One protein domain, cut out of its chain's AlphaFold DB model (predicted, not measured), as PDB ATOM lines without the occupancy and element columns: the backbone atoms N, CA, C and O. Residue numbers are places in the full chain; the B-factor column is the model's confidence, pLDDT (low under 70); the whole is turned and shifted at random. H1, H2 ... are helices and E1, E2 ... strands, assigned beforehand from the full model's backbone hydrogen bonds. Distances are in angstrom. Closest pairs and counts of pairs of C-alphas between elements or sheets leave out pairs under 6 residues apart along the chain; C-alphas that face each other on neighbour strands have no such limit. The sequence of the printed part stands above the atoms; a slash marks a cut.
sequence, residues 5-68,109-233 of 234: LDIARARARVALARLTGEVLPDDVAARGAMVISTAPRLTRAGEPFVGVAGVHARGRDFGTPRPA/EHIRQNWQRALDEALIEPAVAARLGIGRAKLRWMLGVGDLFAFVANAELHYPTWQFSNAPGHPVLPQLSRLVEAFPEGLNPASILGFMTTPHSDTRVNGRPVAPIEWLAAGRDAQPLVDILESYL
ATOM      1  N   LEU A   5      43.945  11.485  58.850       73.56
ATOM      2  CA  LEU A   5      43.666  11.835  57.463       73.56
ATOM      3  C   LEU A   5      42.478  12.797  57.362       73.56
ATOM      4  O   LEU A   5      42.584  13.811  56.677       73.56
ATOM      5  N   ASP A   6      41.404  12.542  58.118       77.75
ATOM      6  CA  ASP A   6      40.235  13.431  58.173       77.75
ATOM      7  C   ASP A   6      40.608  14.825  58.693       77.75
ATOM      8  O   ASP A   6      40.145  15.837  58.167       77.75
ATOM      9  N   ILE A   7      41.485  14.892  59.700       79.25
ATOM     10  CA  ILE A   7      41.990  16.159  60.249       79.25
ATOM     11  C   ILE A   7      42.861  16.890  59.220       79.25
ATOM     12  O   ILE A   7      42.714  18.097  59.045       79.25
ATOM     13  N   ALA A   8      43.763  16.191  58.529       77.88
ATOM     14  CA  ALA A   8      44.633  16.794  57.519       77.88
ATOM     15  C   ALA A   8      43.848  17.348  56.326       77.88
ATOM     16  O   ALA A   8      44.054  18.497  55.938       77.88
ATOM     17  N   ARG A   9      42.892  16.564  55.822       77.06
ATOM     18  CA  ARG A   9      41.905  16.987  54.826       77.06
ATOM     19  C   ARG A   9      41.174  18.249  55.269       77.06
ATOM     20  O   ARG A   9      41.163  19.248  54.556       77.06
ATOM     21  N   ALA A  10      40.604  18.225  56.473       83.25
ATOM     22  CA  ALA A  10      39.855  19.353  57.004       83.25
ATOM     23  C   ALA A  10      40.737  20.605  57.159       83.25
ATOM     24  O   ALA A  10      40.310  21.708  56.832       83.25
ATOM     25  N   ARG A  11      42.001  20.452  57.571       84.50
ATOM     26  CA  ARG A  11      42.974  21.555  57.640       84.50
ATOM     27  C   ARG A  11      43.310  22.132  56.273       84.50
ATOM     28  O   ARG A  11      43.331  23.355  56.142       84.50
ATOM     29  N   ALA A  12      43.571  21.281  55.281       78.19
ATOM     30  CA  ALA A  12      43.804  21.716  53.907       78.19
ATOM     31  C   ALA A  12      42.587  22.491  53.390       78.19
ATOM     32  O   ALA A  12      42.729  23.607  52.893       78.19
ATOM     33  N   ARG A  13      41.382  21.962  53.630       82.00
ATOM     34  CA  ARG A  13      40.127  22.598  53.236       82.00
ATOM     35  C   ARG A  13      39.909  23.953  53.906       82.00
ATOM     36  O   ARG A  13      39.608  24.915  53.210       82.00
ATOM     37  N   VAL A  14      40.127  24.056  55.218       84.50
ATOM     38  CA  VAL A  14      40.047  25.319  55.979       84.50
ATOM     39  C   VAL A  14      41.066  26.338  55.474       84.50
ATOM     40  O   VAL A  14      40.735  27.511  55.305       84.50
ATOM     41  N   ALA A  15      42.306  25.914  55.219       78.25
ATOM     42  CA  ALA A  15      43.338  26.798  54.690       78.25
ATOM     43  C   ALA A  15      42.976  27.329  53.293       78.25
ATOM     44  O   ALA A  15      43.191  28.508  53.024       78.25
ATOM     45  N   LEU A  16      42.404  26.480  52.434       74.94
ATOM     46  CA  LEU A  16      41.970  26.842  51.084       74.94
ATOM     47  C   LEU A  16      40.713  27.724  51.079       74.94
ATOM     48  O   LEU A  16      40.658  28.702  50.337       74.94
ATOM     49  N   ALA A  17      39.734  27.440  51.937       80.50
ATOM     50  CA  ALA A  17      38.512  28.235  52.067       80.50
ATOM     51  C   ALA A  17      38.802  29.681  52.489       80.50
ATOM     52  O   ALA A  17      38.268  30.624  51.914       80.50
ATOM     53  N   ARG A  18      39.753  29.877  53.413       81.31
ATOM     54  CA  ARG A  18      40.214  31.220  53.811       81.31
ATOM     55  C   ARG A  18      40.800  32.034  52.655       81.31
ATOM     56  O   ARG A  18      40.771  33.256  52.716       81.31
ATOM     57  N   LEU A  19      41.359  31.375  51.640       72.06
ATOM     58  CA  LEU A  19      41.974  32.032  50.482       72.06
ATOM     59  C   LEU A  19      40.978  32.299  49.353       72.06
ATOM     60  O   LEU A  19      41.169  33.238  48.590       72.06
ATOM     61  N   THR A  20      39.947  31.466  49.243       70.25
ATOM     62  CA  THR A  20      38.925  31.532  48.188       70.25
ATOM     63  C   THR A  20      37.668  32.285  48.625       70.25
ATOM     64  O   THR A  20      36.850  32.636  47.783       70.25
ATOM     65  N   GLY A  21      37.510  32.553  49.926       77.25
ATOM     66  CA  GLY A  21      36.298  33.151  50.492       77.25
ATOM     67  C   GLY A  21      35.138  32.162  50.624       77.25
ATOM     68  O   GLY A  21      34.019  32.568  50.925       77.25
ATOM     69  N   GLU A  22      35.387  30.873  50.403       80.69
ATOM     70  CA  GLU A  22      34.363  29.847  50.523       80.69
ATOM     71  C   GLU A  22      33.918  29.660  51.979       80.69
ATOM     72  O   GLU A  22      34.738  29.557  52.896       80.69
ATOM     73  N   VAL A  23      32.606  29.558  52.186       85.00
ATOM     74  CA  VAL A  23      32.018  29.212  53.482       85.00
ATOM     75  C   VAL A  23      31.993  27.693  53.621       85.00
ATOM     76  O   VAL A  23      31.322  27.004  52.856       85.00
ATOM     77  N   LEU A  24      32.727  27.166  54.602       83.62
ATOM     78  CA  LEU A  24      32.761  25.731  54.881       83.62
ATOM     79  C   LEU A  24      31.662  25.309  55.858       83.62
ATOM     80  O   LEU A  24      31.349  26.074  56.769       83.62
ATOM     81  N   PRO A  25      31.172  24.063  55.755       88.81
ATOM     82  CA  PRO A  25      30.392  23.438  56.815       88.81
ATOM     83  C   PRO A  25      31.133  23.438  58.166       88.81
ATOM     84  O   PRO A  25      32.345  23.188  58.226       88.81
ATOM     85  N   ASP A  26      30.400  23.670  59.260       89.00
ATOM     86  CA  ASP A  26      30.953  23.759  60.622       89.00
ATOM     87  C   ASP A  26      31.724  22.498  61.040       89.00
ATOM     88  O   ASP A  26      32.732  22.574  61.746       89.00
ATOM     89  N   ASP A  27      31.304  21.324  60.565       89.94
ATOM     90  CA  ASP A  27      31.964  20.054  60.863       89.94
ATOM     91  C   ASP A  27      33.362  19.959  60.228       89.94
ATOM     92  O   ASP A  27      34.273  19.370  60.817       89.94
ATOM     93  N   VAL A  28      33.579  20.579  59.064       85.56
ATOM     94  CA  VAL A  28      34.900  20.669  58.424       85.56
ATOM     95  C   VAL A  28      35.805  21.614  59.213       85.56
ATOM     96  O   VAL A  28      36.954  21.269  59.497       85.56
ATOM     97  N   ALA A  29      35.293  22.774  59.634       87.12
ATOM     98  CA  ALA A  29      36.051  23.712  60.462       87.12
ATOM     99  C   ALA A  29      36.449  23.088  61.812       87.12
ATOM    100  O   ALA A  29      37.619  23.157  62.208       87.12
ATOM    101  N   ALA A  30      35.510  22.404  62.473       89.81
ATOM    102  CA  ALA A  30      35.737  21.714  63.737       89.81
ATOM    103  C   ALA A  30      36.792  20.604  63.609       89.81
ATOM    104  O   ALA A  30      37.722  20.549  64.416       89.81
ATOM    105  N   ARG A  31      36.718  19.762  62.564       89.62
ATOM    106  CA  ARG A  31      37.734  18.723  62.300       89.62
ATOM    107  C   ARG A  31      39.115  19.323  62.036       89.62
ATOM    108  O   ARG A  31      40.109  18.791  62.528       89.62
ATOM    109  N   GLY A  32      39.197  20.440  61.307       85.00
ATOM    110  CA  GLY A  32      40.465  21.111  61.006       85.00
ATOM    111  C   GLY A  32      41.178  21.652  62.253       85.00
ATOM    112  O   GLY A  32      42.412  21.658  62.317       85.00
ATOM    113  N   ALA A  33      40.409  22.050  63.269       89.31
ATOM    114  CA  ALA A  33      40.921  22.541  64.546       89.31
ATOM    115  C   ALA A  33      41.413  21.429  65.496       89.31
ATOM    116  O   ALA A  33      42.117  21.723  66.462       89.31
ATOM    117  N   MET A  34      41.095  20.153  65.235       89.44
ATOM    118  CA  MET A  34      41.489  19.038  66.106       89.44
ATOM    119  C   MET A  34      43.011  18.822  66.141       89.44
ATOM    120  O   MET A  34      43.739  19.101  65.183       89.44
ATOM    121  N   VAL A  35      43.506  18.267  67.252       86.12
ATOM    122  CA  VAL A  35      44.920  17.902  67.425       86.12
ATOM    123  C   VAL A  35      45.221  16.621  66.642       86.12
ATOM    124  O   VAL A  35      44.793  15.536  67.009       86.12
ATOM    125  N   ILE A  36      45.988  16.726  65.553       79.19
ATOM    126  CA  ILE A  36      46.241  15.582  64.658       79.19
ATOM    127  C   ILE A  36      46.995  14.425  65.330       79.19
ATOM    128  O   ILE A  36      46.787  13.269  64.980       79.19
ATOM    129  N   SER A  37      47.862  14.697  66.310       78.62
ATOM    130  CA  SER A  37      48.660  13.656  66.969       78.62
ATOM    131  C   SER A  37      47.820  12.698  67.821       78.62
ATOM    132  O   SER A  37      48.233  11.552  67.997       78.62
ATOM    133  N   THR A  38      46.644  13.122  68.291       83.56
ATOM    134  CA  THR A  38      45.765  12.314  69.152       83.56
ATOM    135  C   THR A  38      44.816  11.409  68.365       83.56
ATOM    136  O   THR A  38      44.241  10.487  68.934       83.56
ATOM    137  N   ALA A  39      44.673  11.628  67.055       81.06
ATOM    138  CA  ALA A  39      43.833  10.805  66.195       81.06
ATOM    139  C   ALA A  39      44.571   9.543  65.699       81.06
ATOM    140  O   ALA A  39      45.795   9.572  65.500       81.06
ATOM    141  N   PRO A  40      43.846   8.435  65.453       77.25
ATOM    142  CA  PRO A  40      44.410   7.207  64.897       77.25
ATOM    143  C   PRO A  40      44.896   7.425  63.458       77.25
ATOM    144  O   PRO A  40      44.296   8.177  62.679       77.25
ATOM    145  N   ARG A  41      45.969   6.730  63.073       67.38
ATOM    146  CA  ARG A  41      46.343   6.588  61.660       67.38
ATOM    147  C   ARG A  41      45.410   5.570  61.008       67.38
ATOM    148  O   ARG A  41      45.188   4.503  61.574       67.38
ATOM    149  N   LEU A  42      44.907   5.873  59.812       58.62
ATOM    150  CA  LEU A  42      44.323   4.839  58.963       58.62
ATOM    151  C   LEU A  42      45.462   3.936  58.490       58.62
ATOM    152  O   LEU A  42      46.310   4.354  57.709       58.62
ATOM    153  N   THR A  43      45.492   2.717  59.013       51.69
ATOM    154  CA  THR A  43      46.244   1.601  58.440       51.69
ATOM    155  C   THR A  43      45.179   0.610  58.002       51.69
ATOM    156  O   THR A  43      44.423   0.108  58.834       51.69
ATOM    157  N   ARG A  44      45.010   0.400  56.695       45.25
ATOM    158  CA  ARG A  44      44.164  -0.703  56.239       45.25
ATOM    159  C   ARG A  44      44.984  -1.972  56.446       45.25
ATOM    160  O   ARG A  44      46.114  -2.048  55.971       45.25
ATOM    161  N   ALA A  45      44.463  -2.923  57.218       38.94
ATOM    162  CA  ALA A  45      45.166  -4.170  57.495       38.94
ATOM    163  C   ALA A  45      45.554  -4.857  56.173       38.94
ATOM    164  O   ALA A  45      44.687  -5.116  55.343       38.94
ATOM    165  N   GLY A  46      46.851  -5.117  55.983       41.88
ATOM    166  CA  GLY A  46      47.380  -5.880  54.846       41.88
ATOM    167  C   GLY A  46      47.658  -5.102  53.554       41.88
ATOM    168  O   GLY A  46      48.198  -5.692  52.627       41.88
ATOM    169  N   GLU A  47      47.365  -3.803  53.481       42.44
ATOM    170  CA  GLU A  47      47.589  -2.999  52.274       42.44
ATOM    171  C   GLU A  47      48.655  -1.920  52.541       42.44
ATOM    172  O   GLU A  47      48.469  -1.091  53.434       42.44
ATOM    173  N   PRO A  48      49.753  -1.857  51.762       42.47
ATOM    174  CA  PRO A  48      50.735  -0.774  51.854       42.47
ATOM    175  C   PRO A  48      50.186   0.577  51.359       42.47
ATOM    176  O   PRO A  48      50.919   1.566  51.333       42.47
ATOM    177  N   PHE A  49      48.905   0.648  50.971       45.34
ATOM    178  CA  PHE A  49      48.241   1.894  50.618       45.34
ATOM    179  C   PHE A  49      48.127   2.809  51.841       45.34
ATOM    180  O   PHE A  49      47.208   2.728  52.659       45.34
ATOM    181  N   VAL A  50      49.096   3.721  51.923       55.66
ATOM    182  CA  VAL A  50      49.009   5.013  52.604       55.66
ATOM    183  C   VAL A  50      47.598   5.568  52.431       55.66
ATOM    184  O   VAL A  50      47.116   5.679  51.304       55.66
ATOM    185  N   GLY A  51      46.930   5.904  53.538       58.97
ATOM    186  CA  GLY A  51      45.603   6.510  53.509       58.97
ATOM    187  C   GLY A  51      45.651   7.825  52.742       58.97
ATOM    188  O   GLY A  51      46.031   8.854  53.303       58.97
ATOM    189  N   VAL A  52      45.314   7.772  51.458       62.72
ATOM    190  CA  VAL A  52      45.144   8.948  50.619       62.72
ATOM    191  C   VAL A  52      43.681   9.309  50.604       62.72
ATOM    192  O   VAL A  52      42.808   8.479  50.357       62.72
ATOM    193  N   ALA A  53      43.420  10.572  50.882       65.25
ATOM    194  CA  ALA A  53      42.102  11.155  50.783       65.25
ATOM    195  C   ALA A  53      42.257  12.550  50.216       65.25
ATOM    196  O   ALA A  53      43.208  13.240  50.537       65.25
ATOM    197  N   GLY A  54      41.300  12.992  49.422       69.75
ATOM    198  CA  GLY A  54      41.264  14.376  48.998       69.75
ATOM    199  C   GLY A  54      42.272  14.645  47.909       69.75
ATOM    200  O   GLY A  54      43.488  14.585  48.085       69.75
ATOM    201  N   VAL A  55      41.720  14.974  46.760       73.69
ATOM    202  CA  VAL A  55      42.438  15.677  45.722       73.69
ATOM    203  C   VAL A  55      42.036  17.138  45.860       73.69
ATOM    204  O   VAL A  55      40.857  17.438  46.032       73.69
ATOM    205  N   HIS A  56      43.012  18.034  45.855       79.06
ATOM    206  CA  HIS A  56      42.819  19.452  46.090       79.06
ATOM    207  C   HIS A  56      43.274  20.267  44.894       79.06
ATOM    208  O   HIS A  56      44.441  20.213  44.503       79.06
ATOM    209  N   ALA A  57      42.353  21.073  44.378       76.44
ATOM    210  CA  ALA A  57      42.662  22.155  43.462       76.44
ATOM    211  C   ALA A  57      41.488  23.116  43.303       76.44
ATOM    212  O   ALA A  57      40.337  22.742  43.527       76.44
ATOM    213  N   ARG A  58      41.771  24.364  42.913       78.38
ATOM    214  CA  ARG A  58      40.766  25.442  42.873       78.38
ATOM    215  C   ARG A  58      40.007  25.598  44.197       78.38
ATOM    216  O   ARG A  58      38.823  25.903  44.228       78.38
ATOM    217  N   GLY A  59      40.676  25.268  45.302       67.81
ATOM    218  CA  GLY A  59      40.063  25.206  46.626       67.81
ATOM    219  C   GLY A  59      39.087  24.044  46.844       67.81
ATOM    220  O   GLY A  59      38.688  23.830  47.983       67.81
ATOM    221  N   ARG A  60      38.750  23.255  45.816       71.38
ATOM    222  CA  ARG A  60      37.856  22.094  45.910       71.38
ATOM    223  C   ARG A  60      38.581  20.889  46.502       71.38
ATOM    224  O   ARG A  60      39.776  20.708  46.288       71.38
ATOM    225  N   ASP A  61      37.847  20.079  47.257       76.31
ATOM    226  CA  ASP A  61      38.252  18.742  47.695       76.31
ATOM    227  C   ASP A  61      37.381  17.736  46.948       76.31
ATOM    228  O   ASP A  61      36.180  17.670  47.197       76.31
ATOM    229  N   PHE A  62      37.972  16.966  46.036       69.94
ATOM    230  CA  PHE A  62      37.236  16.010  45.198       69.94
ATOM    231  C   PHE A  62      36.842  14.719  45.932       69.94
ATOM    232  O   PHE A  62      36.562  13.698  45.303       69.94
ATOM    233  N   GLY A  63      36.833  14.727  47.264       67.25
ATOM    234  CA  GLY A  63      36.419  13.572  48.038       67.25
ATOM    235  C   GLY A  63      37.506  12.507  48.109       67.25
ATOM    236  O   GLY A  63      38.669  12.694  47.734       67.25
ATOM    237  N   THR A  64      37.232  11.457  48.880       62.59
ATOM    238  CA  THR A  64      38.182  10.345  48.996       62.59
ATOM    239  C   THR A  64      38.325   9.786  47.587       62.59
ATOM    240  O   THR A  64      37.278   9.577  46.971       62.59
ATOM    241  N   PRO A  65      39.552   9.601  47.057       58.69
ATOM    242  CA  PRO A  65      39.699   9.038  45.732       58.69
ATOM    243  C   PRO A  65      38.854   7.780  45.695       58.69
ATOM    244  O   PRO A  65      39.004   6.914  46.568       58.69
ATOM    245  N   ARG A  66      37.929   7.700  44.735       52.00
ATOM    246  CA  ARG A  66      37.307   6.411  44.483       52.00
ATOM    247  C   ARG A  66      38.483   5.471  44.194       52.00
ATOM    248  O   ARG A  66      39.446   5.905  43.534       52.00
ATOM    249  N   PRO A  67      38.460   4.212  44.676       47.75
ATOM    250  CA  PRO A  67      39.303   3.213  44.039       47.75
ATOM    251  C   PRO A  67      39.121   3.408  42.537       47.75
ATOM    252  O   PRO A  67      38.036   3.815  42.099       47.75
ATOM    253  N   ALA A  68      40.203   3.260  41.772       46.03
ATOM    254  CA  ALA A  68      40.103   3.378  40.330       46.03
ATOM    255  C   ALA A  68      38.837   2.642  39.862       46.03
ATOM    256  O   ALA A  68      38.361   1.701  40.503       46.03
ATOM    257  N   GLU A 109      47.882  -3.897  38.635       67.00
ATOM    258  CA  GLU A 109      49.325  -3.714  38.766       67.00
ATOM    259  C   GLU A 109      49.749  -2.326  38.275       67.00
ATOM    260  O   GLU A 109      50.422  -1.589  38.992       67.00
ATOM    261  N   HIS A 110      49.282  -1.924  37.092       67.88
ATOM    262  CA  HIS A 110      49.620  -0.633  36.506       67.88
ATOM    263  C   HIS A 110      49.128   0.550  37.356       67.88
ATOM    264  O   HIS A 110      49.865   1.509  37.577       67.88
ATOM    265  N   ILE A 111      47.906   0.474  37.894       66.38
ATOM    266  CA  ILE A 111      47.368   1.484  38.818       66.38
ATOM    267  C   ILE A 111      48.218   1.554  40.091       66.38
ATOM    268  O   ILE A 111      48.543   2.651  40.543       66.38
ATOM    269  N   ARG A 112      48.618   0.406  40.653       65.75
ATOM    270  CA  ARG A 112      49.470   0.349  41.851       65.75
ATOM    271  C   ARG A 112      50.856   0.948  41.603       65.75
ATOM    272  O   ARG A 112      51.361   1.682  42.446       65.75
ATOM    273  N   GLN A 113      51.450   0.680  40.447       69.12
ATOM    274  CA  GLN A 113      52.739   1.254  40.059       69.12
ATOM    275  C   GLN A 113      52.643   2.766  39.855       69.12
ATOM    276  O   GLN A 113      53.455   3.515  40.395       69.12
ATOM    277  N   ASN A 114      51.624   3.232  39.126       74.44
ATOM    278  CA  ASN A 114      51.377   4.665  38.963       74.44
ATOM    279  C   ASN A 114      51.123   5.337  40.314       74.44
ATOM    280  O   ASN A 114      51.502   6.483  40.515       74.44
ATOM    281  N   TRP A 115      50.528   4.628  41.266       68.81
ATOM    282  CA  TRP A 115      50.360   5.137  42.614       68.81
ATOM    283  C   TRP A 115      51.670   5.313  43.374       68.81
ATOM    284  O   TRP A 115      51.920   6.391  43.909       68.81
ATOM    285  N   GLN A 116      52.501   4.270  43.412       68.19
ATOM    286  CA  GLN A 116      53.825   4.343  44.033       68.19
ATOM    287  C   GLN A 116      54.626   5.489  43.421       68.19
ATOM    288  O   GLN A 116      55.107   6.354  44.141       68.19
ATOM    289  N   ARG A 117      54.617   5.581  42.087       73.94
ATOM    290  CA  ARG A 117      55.251   6.678  41.357       73.94
ATOM    291  C   ARG A 117      54.682   8.045  41.750       73.94
ATOM    292  O   ARG A 117      55.447   8.952  42.040       73.94
ATOM    293  N   ALA A 118      53.358   8.196  41.831       73.25
ATOM    294  CA  ALA A 118      52.726   9.454  42.233       73.25
ATOM    295  C   ALA A 118      53.128   9.903  43.648       73.25
ATOM    296  O   ALA A 118      53.193  11.104  43.897       73.25
ATOM    297  N   LEU A 119      53.368   8.963  44.568       71.75
ATOM    298  CA  LEU A 119      53.825   9.255  45.926       71.75
ATOM    299  C   LEU A 119      55.318   9.577  45.976       71.75
ATOM    300  O   LEU A 119      55.688  10.603  46.548       71.75
ATOM    301  N   ASP A 120      56.146   8.727  45.373       75.62
ATOM    302  CA  ASP A 120      57.605   8.862  45.363       75.62
ATOM    303  C   ASP A 120      58.038  10.155  44.664       75.62
ATOM    304  O   ASP A 120      58.985  10.825  45.075       75.62
ATOM    305  N   GLU A 121      57.298  10.544  43.628       83.62
ATOM    306  CA  GLU A 121      57.550  11.740  42.839       83.62
ATOM    307  C   GLU A 121      56.763  12.961  43.331       83.62
ATOM    308  O   GLU A 121      56.734  13.973  42.632       83.62
ATOM    309  N   ALA A 122      56.094  12.922  44.486       88.44
ATOM    310  CA  ALA A 122      55.415  14.096  45.031       88.44
ATOM    311  C   ALA A 122      56.268  14.845  46.061       88.44
ATOM    312  O   ALA A 122      56.930  14.267  46.916       88.44
ATOM    313  N   LEU A 123      56.186  16.172  46.021       91.75
ATOM    314  CA  LEU A 123      56.823  17.063  46.984       91.75
ATOM    315  C   LEU A 123      55.824  17.521  48.043       91.75
ATOM    316  O   LEU A 123      54.658  17.760  47.746       91.75
ATOM    317  N   ILE A 124      56.294  17.727  49.267       90.44
ATOM    318  CA  ILE A 124      55.521  18.383  50.330       90.44
ATOM    319  C   ILE A 124      55.648  19.912  50.254       90.44
ATOM    320  O   ILE A 124      56.582  20.437  49.643       90.44
ATOM    321  N   GLU A 125      54.743  20.640  50.924       90.50
ATOM    322  CA  GLU A 125      54.678  22.118  50.918       90.50
ATOM    323  C   GLU A 125      56.052  22.823  51.015       90.50
ATOM    324  O   GLU A 125      56.329  23.683  50.175       90.50
ATOM    325  N   PRO A 126      56.931  22.504  51.994       91.00
ATOM    326  CA  PRO A 126      58.224  23.177  52.123       91.00
ATOM    327  C   PRO A 126      59.131  23.003  50.900       91.00
ATOM    328  O   PRO A 126      59.785  23.956  50.480       91.00
ATOM    329  N   ALA A 127      59.146  21.806  50.308       94.12
ATOM    330  CA  ALA A 127      59.975  21.504  49.146       94.12
ATOM    331  C   ALA A 127      59.466  22.224  47.889       94.12
ATOM    332  O   ALA A 127      60.267  22.746  47.116       94.12
ATOM    333  N   VAL A 128      58.145  22.324  47.710       95.44
ATOM    334  CA  VAL A 128      57.558  23.084  46.593       95.44
ATOM    335  C   VAL A 128      57.807  24.581  46.747       95.44
ATOM    336  O   VAL A 128      58.198  25.238  45.786       95.44
ATOM    337  N   ALA A 129      57.620  25.124  47.953       94.12
ATOM    338  CA  ALA A 129      57.892  26.528  48.246       94.12
ATOM    339  C   ALA A 129      59.350  26.893  47.919       94.12
ATOM    340  O   ALA A 129      59.596  27.890  47.241       94.12
ATOM    341  N   ALA A 130      60.298  26.044  48.332       94.38
ATOM    342  CA  ALA A 130      61.711  26.201  48.004       94.38
ATOM    343  C   ALA A 130      61.969  26.099  46.493       94.38
ATOM    344  O   ALA A 130      62.644  26.960  45.935       94.38
ATOM    345  N   ARG A 131      61.388  25.098  45.816       93.56
ATOM    346  CA  ARG A 131      61.533  24.905  44.364       93.56
ATOM    347  C   ARG A 131      61.052  26.114  43.562       93.56
ATOM    348  O   ARG A 131      61.696  26.496  42.593       93.56
ATOM    349  N   LEU A 132      59.912  26.682  43.944       93.38
ATOM    350  CA  LEU A 132      59.296  27.807  43.240       93.38
ATOM    351  C   LEU A 132      59.833  29.172  43.704       93.38
ATOM    352  O   LEU A 132      59.512  30.182  43.086       93.38
ATOM    353  N   GLY A 133      60.608  29.228  44.792       94.44
ATOM    354  CA  GLY A 133      61.075  30.484  45.387       94.44
ATOM    355  C   GLY A 133      59.945  31.348  45.961       94.44
ATOM    356  O   GLY A 133      60.047  32.574  45.956       94.44
ATOM    357  N   ILE A 134      58.850  30.736  46.431       94.56
ATOM    358  CA  ILE A 134      57.652  31.440  46.923       94.56
ATOM    359  C   ILE A 134      57.337  31.110  48.385       94.56
ATOM    360  O   ILE A 134      57.660  30.041  48.896       94.56
ATOM    361  N   GLY A 135      56.623  32.011  49.062       92.50
ATOM    362  CA  GLY A 135      56.102  31.759  50.406       92.50
ATOM    363  C   GLY A 135      54.898  30.804  50.425       92.50
ATOM    364  O   GLY A 135      54.139  30.706  49.459       92.50
ATOM    365  N   ARG A 136      54.649  30.164  51.578       88.12
ATOM    366  CA  ARG A 136      53.528  29.218  51.782       88.12
ATOM    367  C   ARG A 136      52.153  29.824  51.482       88.12
ATOM    368  O   ARG A 136      51.282  29.134  50.971       88.12
ATOM    369  N   ALA A 137      51.955  31.112  51.768       85.50
ATOM    370  CA  ALA A 137      50.704  31.804  51.451       85.50
ATOM    371  C   ALA A 137      50.441  31.835  49.936       85.50
ATOM    372  O   ALA A 137      49.345  31.494  49.498       85.50
ATOM    373  N   LYS A 138      51.465  32.159  49.130       89.88
ATOM    374  CA  LYS A 138      51.368  32.138  47.665       89.88
ATOM    375  C   LYS A 138      51.187  30.716  47.139       89.88
ATOM    376  O   LYS A 138      50.346  30.515  46.274       89.88
ATOM    377  N   LEU A 139      51.906  29.739  47.697       91.12
ATOM    378  CA  LEU A 139      51.760  28.326  47.334       91.12
ATOM    379  C   LEU A 139      50.316  27.830  47.522       91.12
ATOM    380  O   LEU A 139      49.732  27.230  46.622       91.12
ATOM    381  N   ARG A 140      49.713  28.129  48.676       87.00
ATOM    382  CA  ARG A 140      48.315  27.782  48.962       87.00
ATOM    383  C   ARG A 140      47.333  28.569  48.110       87.00
ATOM    384  O   ARG A 140      46.310  28.016  47.731       87.00
ATOM    385  N   TRP A 141      47.632  29.831  47.798       86.75
ATOM    386  CA  TRP A 141      46.829  30.613  46.861       86.75
ATOM    387  C   TRP A 141      46.840  29.973  45.470       86.75
ATOM    388  O   TRP A 141      45.771  29.780  44.912       86.75
ATOM    389  N   MET A 142      48.004  29.545  44.961       90.44
ATOM    390  CA  MET A 142      48.122  28.842  43.674       90.44
ATOM    391  C   MET A 142      47.318  27.535  43.669       90.44
ATOM    392  O   MET A 142      46.561  27.281  42.740       90.44
ATOM    393  N   LEU A 143      47.397  26.746  44.746       89.38
ATOM    394  CA  LEU A 143      46.536  25.571  44.935       89.38
ATOM    395  C   LEU A 143      45.039  25.951  44.974       89.38
ATOM    396  O   LEU A 143      44.192  25.264  44.404       89.38
ATOM    397  N   GLY A 144      44.713  27.072  45.621       83.25
ATOM    398  CA  GLY A 144      43.365  27.623  45.764       83.25
ATOM    399  C   GLY A 144      42.751  28.160  44.473       83.25
ATOM    400  O   GLY A 144      41.544  28.058  44.316       83.25
ATOM    401  N   VAL A 145      43.549  28.665  43.533       85.00
ATOM    402  CA  VAL A 145      43.081  29.089  42.196       85.00
ATOM    403  C   VAL A 145      43.271  28.005  41.128       85.00
ATOM    404  O   VAL A 145      42.863  28.181  39.985       85.00
ATOM    405  N   GLY A 146      43.838  26.853  41.506       87.44
ATOM    406  CA  GLY A 146      44.043  25.696  40.629       87.44
ATOM    407  C   GLY A 146      45.284  25.770  39.753       87.44
ATOM    408  O   GLY A 146      45.498  24.874  38.947       87.44
ATOM    409  N   ASP A 147      46.127  26.784  39.935       91.44
ATOM    410  CA  ASP A 147      47.454  26.843  39.314       91.44
ATOM    411  C   ASP A 147      48.367  25.722  39.820       91.44
ATOM    412  O   ASP A 147      49.399  25.453  39.220       91.44
ATOM    413  N   LEU A 148      48.008  25.075  40.930       93.31
ATOM    414  CA  LEU A 148      48.632  23.849  41.399       93.31
ATOM    415  C   LEU A 148      47.584  22.801  41.736       93.31
ATOM    416  O   LEU A 148      46.432  23.100  42.052       93.31
ATOM    417  N   PHE A 149      48.063  21.568  41.743       91.31
ATOM    418  CA  PHE A 149      47.345  20.373  42.118       91.31
ATOM    419  C   PHE A 149      48.073  19.672  43.270       91.31
ATOM    420  O   PHE A 149      49.305  19.552  43.270       91.31
ATOM    421  N   ALA A 150      47.312  19.184  44.248       91.00
ATOM    422  CA  ALA A 150      47.835  18.377  45.342       91.00
ATOM    423  C   ALA A 150      46.832  17.303  45.775       91.00
ATOM    424  O   ALA A 150      45.647  17.382  45.469       91.00
ATOM    425  N   PHE A 151      47.288  16.316  46.535       85.69
ATOM    426  CA  PHE A 151      46.428  15.339  47.203       85.69
ATOM    427  C   PHE A 151      46.899  15.108  48.641       85.69
ATOM    428  O   PHE A 151      48.068  15.351  48.940       85.69
ATOM    429  N   VAL A 152      46.019  14.674  49.553       81.62
ATOM    430  CA  VAL A 152      46.441  14.378  50.935       81.62
ATOM    431  C   VAL A 152      46.883  12.929  51.043       81.62
ATOM    432  O   VAL A 152      46.077  12.019  50.873       81.62
ATOM    433  N   ALA A 153      48.145  12.709  51.394       78.25
ATOM    434  CA  ALA A 153      48.697  11.401  51.728       78.25
ATOM    435  C   ALA A 153      49.443  11.497  53.053       78.25
ATOM    436  O   ALA A 153      50.029  12.530  53.357       78.25
ATOM    437  N   ASN A 154      49.388  10.456  53.887       74.81
ATOM    438  CA  ASN A 154      50.050  10.460  55.201       74.81
ATOM    439  C   ASN A 154      49.722  11.693  56.071       74.81
ATOM    440  O   ASN A 154      50.511  12.088  56.926       74.81
ATOM    441  N   ALA A 155      48.520  12.255  55.904       73.19
ATOM    442  CA  ALA A 155      48.072  13.468  56.584       73.19
ATOM    443  C   ALA A 155      48.823  14.767  56.192       73.19
ATOM    444  O   ALA A 155      48.779  15.757  56.927       73.19
ATOM    445  N   GLU A 156      49.456  14.790  55.020       78.81
ATOM    446  CA  GLU A 156      50.152  15.945  54.444       78.81
ATOM    447  C   GLU A 156      49.718  16.183  52.993       78.81
ATOM    448  O   GLU A 156      49.215  15.280  52.330       78.81
ATOM    449  N   LEU A 157      49.888  17.412  52.495       86.81
ATOM    450  CA  LEU A 157      49.662  17.726  51.082       86.81
ATOM    451  C   LEU A 157      50.880  17.314  50.258       86.81
ATOM    452  O   LEU A 157      51.987  17.804  50.489       86.81
ATOM    453  N   HIS A 158      50.630  16.470  49.267       89.56
ATOM    454  CA  HIS A 158      51.588  15.994  48.286       89.56
ATOM    455  C   HIS A 158      51.288  16.636  46.931       89.56
ATOM    456  O   HIS A 158      50.183  16.526  46.401       89.56
ATOM    457  N   TYR A 159      52.283  17.322  46.382       92.69
ATOM    458  CA  TYR A 159      52.246  18.030  45.111       92.69
ATOM    459  C   TYR A 159      53.026  17.205  44.082       92.69
ATOM    460  O   TYR A 159      54.255  17.138  44.181       92.69
ATOM    461  N   PRO A 160      52.364  16.574  43.100       92.50
ATOM    462  CA  PRO A 160      53.064  15.769  42.104       92.50
ATOM    463  C   PRO A 160      54.123  16.578  41.352       92.50
ATOM    464  O   PRO A 160      53.850  17.713  40.956       92.50
ATOM    465  N   THR A 161      55.311  16.015  41.119       92.75
ATOM    466  CA  THR A 161      56.389  16.757  40.440       92.75
ATOM    467  C   THR A 161      56.146  17.000  38.959       92.75
ATOM    468  O   THR A 161      56.672  17.983  38.440       92.75
ATOM    469  N   TRP A 162      55.322  16.180  38.298       91.81
ATOM    470  CA  TRP A 162      55.001  16.336  36.875       91.81
ATOM    471  C   TRP A 162      54.399  17.702  36.531       91.81
ATOM    472  O   TRP A 162      54.467  18.123  35.381       91.81
ATOM    473  N   GLN A 163      53.821  18.406  37.510       94.12
ATOM    474  CA  GLN A 163      53.233  19.728  37.303       94.12
ATOM    475  C   GLN A 163      54.281  20.845  37.226       94.12
ATOM    476  O   GLN A 163      53.954  21.962  36.830       94.12
ATOM    477  N   PHE A 164      55.526  20.576  37.627       93.88
ATOM    478  CA  PHE A 164      56.604  21.555  37.616       93.88
ATOM    479  C   PHE A 164      57.461  21.400  36.370       93.88
ATOM    480  O   PHE A 164      57.816  20.296  35.965       93.88
ATOM    481  N   SER A 165      57.865  22.531  35.810       87.12
ATOM    482  CA  SER A 165      58.702  22.580  34.620       87.12
ATOM    483  C   SER A 165      60.026  23.280  34.931       87.12
ATOM    484  O   SER A 165      60.120  24.079  35.864       87.12
ATOM    485  N   ASN A 166      61.059  22.960  34.154       82.38
ATOM    486  CA  ASN A 166      62.341  23.670  34.182       82.38
ATOM    487  C   ASN A 166      62.414  24.758  33.093       82.38
ATOM    488  O   ASN A 166      63.472  25.353  32.893       82.38
ATOM    489  N   ALA A 167      61.321  24.997  32.358       79.38
ATOM    490  CA  ALA A 167      61.281  26.004  31.309       79.38
ATOM    491  C   ALA A 167      61.411  27.415  31.918       79.38
ATOM    492  O   ALA A 167      60.701  27.739  32.879       79.38
ATOM    493  N   PRO A 168      62.287  28.275  31.365       75.75
ATOM    494  CA  PRO A 168      62.424  29.653  31.821       75.75
ATOM    495  C   PRO A 168      61.076  30.384  31.806       75.75
ATOM    496  O   PRO A 168      60.346  30.330  30.821       75.75
ATOM    497  N   GLY A 169      60.735  31.055  32.908       81.06
ATOM    498  CA  GLY A 169      59.481  31.808  33.042       81.06
ATOM    499  C   GLY A 169      58.226  30.967  33.317       81.06
ATOM    500  O   GLY A 169      57.199  31.537  33.677       81.06
ATOM    501  N   HIS A 170      58.305  29.634  33.238       84.38
ATOM    502  CA  HIS A 170      57.169  28.730  33.448       84.38
ATOM    503  C   HIS A 170      57.523  27.613  34.442       84.38
ATOM    504  O   HIS A 170      57.642  26.453  34.054       84.38
ATOM    505  N   PRO A 171      57.695  27.912  35.743       90.25
ATOM    506  CA  PRO A 171      58.089  26.906  36.737       90.25
ATOM    507  C   PRO A 171      56.990  25.861  37.023       90.25
ATOM    508  O   PRO A 171      57.246  24.835  37.655       90.25
ATOM    509  N   VAL A 172      55.773  26.112  36.537       94.31
ATOM    510  CA  VAL A 172      54.609  25.220  36.553       94.31
ATOM    511  C   VAL A 172      54.116  25.054  35.115       94.31
ATOM    512  O   VAL A 172      54.257  25.983  34.315       94.31
ATOM    513  N   LEU A 173      53.554  23.887  34.786       94.06
ATOM    514  CA  LEU A 173      52.974  23.619  33.471       94.06
ATOM    515  C   LEU A 173      51.963  24.718  33.079       94.06
ATOM    516  O   LEU A 173      51.025  24.992  33.838       94.06
ATOM    517  N   PRO A 174      52.125  25.344  31.899       92.81
ATOM    518  CA  PRO A 174      51.152  26.287  31.362       92.81
ATOM    519  C   PRO A 174      49.745  25.686  31.296       92.81
ATOM    520  O   PRO A 174      49.581  24.500  31.025       92.81
ATOM    521  N   GLN A 175      48.725  26.519  31.515       92.00
ATOM    522  CA  GLN A 175      47.302  26.153  31.416       92.00
ATOM    523  C   GLN A 175      46.843  25.008  32.342       92.00
ATOM    524  O   GLN A 175      45.728  24.505  32.190       92.00
ATOM    525  N   LEU A 176      47.648  24.636  33.345       92.00
ATOM    526  CA  LEU A 176      47.299  23.590  34.307       92.00
ATOM    527  C   LEU A 176      45.968  23.869  35.013       92.00
ATOM    528  O   LEU A 176      45.171  22.956  35.190       92.00
ATOM    529  N   SER A 177      45.683  25.127  35.347       90.69
ATOM    530  CA  SER A 177      44.438  25.514  36.016       90.69
ATOM    531  C   SER A 177      43.177  25.239  35.201       90.69
ATOM    532  O   SER A 177      42.125  25.023  35.803       90.69
ATOM    533  N   ARG A 178      43.262  25.214  33.865       91.31
ATOM    534  CA  ARG A 178      42.158  24.807  32.980       91.31
ATOM    535  C   ARG A 178      41.998  23.291  32.973       91.31
ATOM    536  O   ARG A 178      40.888  22.794  33.093       91.31
ATOM    537  N   LEU A 179      43.107  22.557  32.909       90.31
ATOM    538  CA  LEU A 179      43.071  21.095  32.935       90.31
ATOM    539  C   LEU A 179      42.532  20.555  34.267       90.31
ATOM    540  O   LEU A 179      41.706  19.654  34.307       90.31
ATOM    541  N   VAL A 180      42.987  21.144  35.366       88.62
ATOM    542  CA  VAL A 180      42.613  20.757  36.725       88.62
ATOM    543  C   VAL A 180      41.135  21.029  37.025       88.62
ATOM    544  O   VAL A 180      40.533  20.349  37.856       88.62
ATOM    545  N   GLU A 181      40.531  22.008  36.353       84.94
ATOM    546  CA  GLU A 181      39.090  22.256  36.428       84.94
ATOM    547  C   GLU A 181      38.269  21.118  35.819       84.94
ATOM    548  O   GLU A 181      37.217  20.792  36.371       84.94
ATOM    549  N   ALA A 182      38.792  20.503  34.757       85.81
ATOM    550  CA  ALA A 182      38.157  19.423  34.013       85.81
ATOM    551  C   ALA A 182      38.331  18.039  34.656       85.81
ATOM    552  O   ALA A 182      37.748  17.072  34.175       85.81
ATOM    553  N   PHE A 183      39.125  17.902  35.727       83.12
ATOM    554  CA  PHE A 183      39.262  16.610  36.399       83.12
ATOM    555  C   PHE A 183      37.918  16.149  36.994       83.12
ATOM    556  O   PHE A 183      37.355  16.861  37.833       83.12
ATOM    557  N   PRO A 184      37.432  14.948  36.617       76.19
ATOM    558  CA  PRO A 184      36.244  14.344  37.204       76.19
ATOM    559  C   PRO A 184      36.318  14.242  38.727       76.19
ATOM    560  O   PRO A 184      37.373  13.952  39.305       76.19
ATOM    561  N   GLU A 185      35.171  14.398  39.388       73.38
ATOM    562  CA  GLU A 185      35.068  14.123  40.819       73.38
ATOM    563  C   GLU A 185      35.470  12.674  41.132       73.38
ATOM    564  O   GLU A 185      35.118  11.729  40.425       73.38
ATOM    565  N   GLY A 186      36.233  12.485  42.210       68.81
ATOM    566  CA  GLY A 186      36.717  11.167  42.618       68.81
ATOM    567  C   GLY A 186      37.848  10.587  41.760       68.81
ATOM    568  O   GLY A 186      38.307   9.486  42.085       68.81
ATOM    569  N   LEU A 187      38.337  11.294  40.728       74.00
ATOM    570  CA  LEU A 187      39.505  10.857  39.963       74.00
ATOM    571  C   LEU A 187      40.731  10.802  40.881       74.00
ATOM    572  O   LEU A 187      41.129  11.793  41.496       74.00
ATOM    573  N   ASN A 188      41.329   9.618  41.003       75.19
ATOM    574  CA  ASN A 188      42.438   9.422  41.924       75.19
ATOM    575  C   ASN A 188      43.778   9.938  41.346       75.19
ATOM    576  O   ASN A 188      43.959   9.974  40.126       75.19
ATOM    577  N   PRO A 189      44.753  10.288  42.209       78.69
ATOM    578  CA  PRO A 189      46.077  10.743  41.776       78.69
ATOM    579  C   PRO A 189      46.830   9.805  40.817       78.69
ATOM    580  O   PRO A 189      47.547  10.299  39.951       78.69
ATOM    581  N   ALA A 190      46.671   8.478  40.923       76.88
ATOM    582  CA  ALA A 190      47.303   7.531  39.995       76.88
ATOM    583  C   ALA A 190      46.670   7.575  38.600       76.88
ATOM    584  O   ALA A 190      47.390   7.493  37.608       76.88
ATOM    585  N   SER A 191      45.348   7.731  38.510       78.00
ATOM    586  CA  SER A 191      44.633   7.924  37.248       78.00
ATOM    587  C   SER A 191      45.032   9.245  36.601       78.00
ATOM    588  O   SER A 191      45.274   9.279  35.399       78.00
ATOM    589  N   ILE A 192      45.184  10.307  37.398       84.75
ATOM    590  CA  ILE A 192      45.688  11.597  36.914       84.75
ATOM    591  C   ILE A 192      47.118  11.440  36.402       84.75
ATOM    592  O   ILE A 192      47.403  11.858  35.288       84.75
ATOM    593  N   LEU A 193      48.009  10.781  37.147       86.06
ATOM    594  CA  LEU A 193      49.368  10.523  36.671       86.06
ATOM    595  C   LEU A 193      49.372   9.691  35.381       86.06
ATOM    596  O   LEU A 193      50.107  10.012  34.450       86.06
ATOM    597  N   GLY A 194      48.555   8.640  35.317       83.50
ATOM    598  CA  GLY A 194      48.388   7.806  34.130       83.50
ATOM    599  C   GLY A 194      47.953   8.636  32.927       83.50
ATOM    600  O   GLY A 194      48.612   8.589  31.891       83.50
ATOM    601  N   PHE A 195      46.926   9.472  33.087       87.69
ATOM    602  CA  PHE A 195      46.487  10.417  32.063       87.69
ATOM    603  C   PHE A 195      47.624  11.351  31.637       87.69
ATOM    604  O   PHE A 195      47.925  11.430  30.449       87.69
ATOM    605  N   MET A 196      48.302  11.984  32.598       89.81
ATOM    606  CA  MET A 196      49.368  12.963  32.366       89.81
ATOM    607  C   MET A 196      50.606  12.382  31.664       89.81
ATOM    608  O   MET A 196      51.313  13.117  30.976       89.81
ATOM    609  N   THR A 197      50.861  11.079  31.810       89.44
ATOM    610  CA  THR A 197      52.046  10.388  31.262       89.44
ATOM    611  C   THR A 197      51.755   9.511  30.042       89.44
ATOM    612  O   THR A 197      52.690   9.026  29.411       89.44
ATOM    613  N   THR A 198      50.484   9.327  29.674       85.25
ATOM    614  CA  THR A 198      50.086   8.503  28.523       85.25
ATOM    615  C   THR A 198      49.861   9.376  27.287       85.25
ATOM    616  O   THR A 198      49.128  10.357  27.379       85.25
ATOM    617  N   PRO A 199      50.452   9.055  26.122       88.75
ATOM    618  CA  PRO A 199      50.145   9.743  24.869       88.75
ATOM    619  C   PRO A 199      48.687   9.559  24.427       88.75
ATOM    620  O   PRO A 199      48.194   8.432  24.403       88.75
ATOM    621  N   HIS A 200      48.033  10.644  24.000       84.00
ATOM    622  CA  HIS A 200      46.648  10.625  23.499       84.00
ATOM    623  C   HIS A 200      46.587  10.952  22.006       84.00
ATOM    624  O   HIS A 200      47.411  11.701  21.477       84.00
ATOM    625  N   SER A 201      45.604  10.394  21.298       82.50
ATOM    626  CA  SER A 201      45.430  10.599  19.852       82.50
ATOM    627  C   SER A 201      45.172  12.052  19.464       82.50
ATOM    628  O   SER A 201      45.537  12.453  18.352       82.50
ATOM    629  N   ASP A 202      44.574  12.820  20.371       83.31
ATOM    630  CA  ASP A 202      44.132  14.195  20.126       83.31
ATOM    631  C   ASP A 202      45.237  15.215  20.438       83.31
ATOM    632  O   ASP A 202      45.185  16.363  20.000       83.31
ATOM    633  N   THR A 203      46.316  14.779  21.096       86.88
ATOM    634  CA  THR A 203      47.525  15.569  21.335       86.88
ATOM    635  C   THR A 203      48.644  15.125  20.404       86.88
ATOM    636  O   THR A 203      49.503  14.324  20.763       86.88
ATOM    637  N   ARG A 204      48.661  15.650  19.171       90.31
ATOM    638  CA  ARG A 204      49.682  15.306  18.164       90.31
ATOM    639  C   ARG A 204      50.720  16.398  17.941       90.31
ATOM    640  O   ARG A 204      50.392  17.536  17.614       90.31
ATOM    641  N   VAL A 205      51.994  16.015  17.993       86.94
ATOM    642  CA  VAL A 205      53.131  16.841  17.563       86.94
ATOM    643  C   VAL A 205      53.844  16.114  16.434       86.94
ATOM    644  O   VAL A 205      54.239  14.961  16.583       86.94
ATOM    645  N   ASN A 206      53.983  16.766  15.277       87.69
ATOM    646  CA  ASN A 206      54.583  16.167  14.077       87.69
ATOM    647  C   ASN A 206      53.959  14.798  13.719       87.69
ATOM    648  O   ASN A 206      54.658  13.840  13.396       87.69
ATOM    649  N   GLY A 207      52.630  14.688  13.847       86.31
ATOM    650  CA  GLY A 207      51.861  13.470  13.559       86.31
ATOM    651  C   GLY A 207      51.906  12.380  14.639       86.31
ATOM    652  O   GLY A 207      51.156  11.409  14.540       86.31
ATOM    653  N   ARG A 208      52.726  12.535  15.687       89.69
ATOM    654  CA  ARG A 208      52.861  11.560  16.778       89.69
ATOM    655  C   ARG A 208      52.054  11.986  18.010       89.69
ATOM    656  O   ARG A 208      52.175  13.147  18.401       89.69
ATOM    657  N   PRO A 209      51.262  11.081  18.617       91.00
ATOM    658  CA  PRO A 209      50.686  11.287  19.943       91.00
ATOM    659  C   PRO A 209      51.768  11.649  20.964       91.00
ATOM    660  O   PRO A 209      52.815  11.001  20.998       91.00
ATOM    661  N   VAL A 210      51.508  12.656  21.791       94.06
ATOM    662  CA  VAL A 210      52.364  13.065  22.913       94.06
ATOM    663  C   VAL A 210      51.566  13.083  24.209       94.06
ATOM    664  O   VAL A 210      50.341  13.237  24.190       94.06
ATOM    665  N   ALA A 211      52.252  12.911  25.335       92.94
ATOM    666  CA  ALA A 211      51.616  12.925  26.648       92.94
ATOM    667  C   ALA A 211      51.174  14.349  27.052       92.94
ATOM    668  O   ALA A 211      51.800  15.327  26.626       92.94
ATOM    669  N   PRO A 212      50.150  14.508  27.914       94.50
ATOM    670  CA  PRO A 212      49.695  15.819  28.377       94.50
ATOM    671  C   PRO A 212      50.790  16.671  29.025       94.50
ATOM    672  O   PRO A 212      50.815  17.881  28.813       94.50
ATOM    673  N   ILE A 213      51.724  16.062  29.770       93.69
ATOM    674  CA  ILE A 213      52.878  16.782  30.347       93.69
ATOM    675  C   ILE A 213      53.698  17.453  29.243       93.69
ATOM    676  O   ILE A 213      53.997  18.641  29.335       93.69
ATOM    677  N   GLU A 214      54.037  16.711  28.188       93.25
ATOM    678  CA  GLU A 214      54.824  17.218  27.059       93.25
ATOM    679  C   GLU A 214      54.047  18.279  26.273       93.25
ATOM    680  O   GLU A 214      54.598  19.308  25.881       93.25
ATOM    681  N   TRP A 215      52.746  18.048  26.084       94.31
ATOM    682  CA  TRP A 215      51.845  18.963  25.398       94.31
ATOM    683  C   TRP A 215      51.757  20.324  26.100       94.31
ATOM    684  O   TRP A 215      51.976  21.362  25.468       94.31
ATOM    685  N   LEU A 216      51.498  20.323  27.412       93.50
ATOM    686  CA  LEU A 216      51.416  21.544  28.213       93.50
ATOM    687  C   LEU A 216      52.781  22.213  28.376       93.50
ATOM    688  O   LEU A 216      52.869  23.435  28.285       93.50
ATOM    689  N   ALA A 217      53.857  21.441  28.560       91.94
ATOM    690  CA  ALA A 217      55.214  21.982  28.651       91.94
ATOM    691  C   ALA A 217      55.633  22.722  27.371       91.94
ATOM    692  O   ALA A 217      56.360  23.711  27.441       91.94
ATOM    693  N   ALA A 218      55.131  22.294  26.208       90.38
ATOM    694  CA  ALA A 218      55.306  22.992  24.936       90.38
ATOM    695  C   ALA A 218      54.414  24.245  24.780       90.38
ATOM    696  O   ALA A 218      54.404  24.852  23.709       90.38
ATOM    697  N   GLY A 219      53.649  24.627  25.809       90.31
ATOM    698  CA  GLY A 219      52.776  25.803  25.807       90.31
ATOM    699  C   GLY A 219      51.529  25.664  24.932       90.31
ATOM    700  O   GLY A 219      50.921  26.672  24.576       90.31
ATOM    701  N   ARG A 220      51.156  24.436  24.550       92.44
ATOM    702  CA  ARG A 220      49.998  24.184  23.680       92.44
ATOM    703  C   ARG A 220      48.680  24.331  24.442       92.44
ATOM    704  O   ARG A 220      48.645  24.250  25.666       92.44
ATOM    705  N   ASP A 221      47.601  24.560  23.696       93.62
ATOM    706  CA  ASP A 221      46.248  24.739  24.237       93.62
ATOM    707  C   ASP A 221      45.777  23.499  25.002       93.62
ATOM    708  O   ASP A 221      45.839  22.392  24.477       93.62
ATOM    709  N   ALA A 222      45.296  23.676  26.232       94.75
ATOM    710  CA  ALA A 222      44.795  22.579  27.048       94.75
ATOM    711  C   ALA A 222      43.419  22.051  26.599       94.75
ATOM    712  O   ALA A 222      43.025  20.992  27.080       94.75
ATOM    713  N   GLN A 223      42.692  22.730  25.699       94.31
ATOM    714  CA  GLN A 223      41.326  22.319  25.329       94.31
ATOM    715  C   GLN A 223      41.201  20.853  24.864       94.31
ATOM    716  O   GLN A 223      40.341  20.171  25.407       94.31
ATOM    717  N   PRO A 224      42.072  20.297  23.995       92.06
ATOM    718  CA  PRO A 224      41.962  18.887  23.608       92.06
ATOM    719  C   PRO A 224      42.067  17.920  24.796       92.06
ATOM    720  O   PRO A 224      41.463  16.857  24.804       92.06
ATOM    721  N   LEU A 225      42.835  18.289  25.827       92.38
ATOM    722  CA  LEU A 225      42.965  17.494  27.049       92.38
ATOM    723  C   LEU A 225      41.718  17.600  27.933       92.38
ATOM    724  O   LEU A 225      41.349  16.623  28.581       92.38
ATOM    725  N   VAL A 226      41.091  18.778  27.961       91.12
ATOM    726  CA  VAL A 226      39.802  19.005  28.625       91.12
ATOM    727  C   VAL A 226      38.716  18.171  27.955       91.12
ATOM    728  O   VAL A 226      38.027  17.441  28.655       91.12
ATOM    729  N   ASP A 227      38.641  18.181  26.622       86.25
ATOM    730  CA  ASP A 227      37.661  17.395  25.860       86.25
ATOM    731  C   ASP A 227      37.789  15.893  26.166       86.25
ATOM    732  O   ASP A 227      36.792  15.207  26.399       86.25
ATOM    733  N   ILE A 228      39.026  15.379  26.249       84.81
ATOM    734  CA  ILE A 228      39.272  13.992  26.662       84.81
ATOM    735  C   ILE A 228      38.734  13.746  28.081       84.81
ATOM    736  O   ILE A 228      38.054  12.747  28.308       84.81
ATOM    737  N   LEU A 229      39.021  14.625  29.046       83.12
ATOM    738  CA  LEU A 229      38.572  14.457  30.434       83.12
ATOM    739  C   LEU A 229      37.048  14.525  30.584       83.12
ATOM    740  O   LEU A 229      36.478  13.738  31.337       83.12
ATOM    741  N   GLU A 230      36.399  15.421  29.846       78.81
ATOM    742  CA  GLU A 230      34.943  15.560  29.828       78.81
ATOM    743  C   GLU A 230      34.265  14.365  29.154       78.81
ATOM    744  O   GLU A 230      33.187  13.956  29.582       78.81
ATOM    745  N   SER A 231      34.914  13.728  28.172       71.88
ATOM    746  CA  SER A 231      34.376  12.518  27.541       71.88
ATOM    747  C   SER A 231      34.243  11.328  28.505       71.88
ATOM    748  O   SER A 231      33.407  10.461  28.277       71.88
ATOM    749  N   TYR A 232      35.004  11.299  29.609       62.75
ATOM    750  CA  TYR A 232      34.852  10.286  30.667       62.75
ATOM    751  C   TYR A 232      33.635  10.512  31.580       62.75
ATOM    752  O   TYR A 232      33.362   9.667  32.435       62.75
ATOM    753  N   LEU A 233      32.947  11.653  31.465       51.28
ATOM    754  CA  LEU A 233      31.767  12.001  32.266       51.28
ATOM    755  C   LEU A 233      30.435  11.714  31.548       51.28
ATOM    756  O   LEU A 233      29.381  11.890  32.164       51.28
TER     757      LEU A 233
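AT A GLANCE: This is residues 5 to 68 and 109 to 233 of the 234 residues of an uncharacterized protein of Curtobacterium albidum (UniProt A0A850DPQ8). A strongly twisted four-stranded sheet, E1 E3 E4 E2, forms the core, with H1 and H4 over one face and H3 on the opposite face, beside the strands and over none of them. Beyond it, short helices H6 to H9 and two small hairpins, E5 with E6 and E7 with E8, lengthen the body; E7 and E8 lie toward one end of the long axis, H2 and the loop after it toward the other. The printed part has 189 residues with nine named helices and eight named strands, in the order H1 H2 E1 H3 E2 H4 H5 E3 E4 E5 E6 H6 H7 E7 E8 H8 H9, of mixed class. The main sheet, E1 E3 E4 E2, is antiparallel. The whole is compact, with a radius of gyration of the C-alphas of 16.6 A and spans of 56 by 38 by 31 A.

IN THESE COORDINATES: H1, residues 5 to 20, begins at C-alpha 5 (43.666, 11.835, 57.463) and is 22.3 A long. H2 is 26 to 33, E1 52 to 57 with 15.2 A, H3 109 to 120 with 16.4 A, E2 122 to 124, H4 125 to 132, and H5 136 to 145 with 14.2 A. E3 is 150 to 153, E4 156 to 160, E5 164 to 167, E6 170 to 172, H6 176 to 181, H7 189 to 197, E7 200 to 205, E8 208 to 210 and H8 212 to 217. H9, 223 to 231, ends at C-alpha 231 (34.376, 12.518, 27.541).

HOW THE PARTS SIT: N 56 and O 150 of E1 and E3 are 2.7 A apart, N 158 and O 151 of hairpin E3 and E4 2.8 A, and N 123 and O 159 of E2 and E4 2.8 A. E2, H4, H5 and E3 form a split strand-helix-strand unit, two strands of one sheet joined through helices, with E4 between them in the sheet; its crossover is right-handed. H1 has a height of 9.0 A over the sheet; H3, on the opposite face, lies over none of its strands. H1 touches H2 (Arg 11 and Gly 32, closest C-alphas, 4.2 A). H7 only grazes the sheet and touches H3 (Trp 115 and Ala 190, closest C-alphas, 4.7 A). H6 touches H9 at a shallow tilt of 24 degrees, the same way (Leu 179 and Val 226, closest C-alphas, 5.8 A). In the hairpins, N 165 and O 171 of E5 and E6 are 3.0 A apart, N 210 and O 203 of E7 and E8 2.8 A. The closest C-alphas of H8 and E7, Thr 203 and Trp 215, are 6.8 A apart. Every O i to N i+4 pair is within hydrogen-bond range in H2 to H9, and 11 of 12 in H1.

THE WHOLE: The C-alphas farthest apart, of Thr 38 and Gly 207, are 55.9 A apart. Residues 69 to 108 are not printed; C-alphas 68 and 109 are 11.7 A apart across the cut. The link from H2 to E1 is long. Mean pLDDT of the printed part is 81.0; 32 residues are under 70, among them 41 to 54 and 62 to 68.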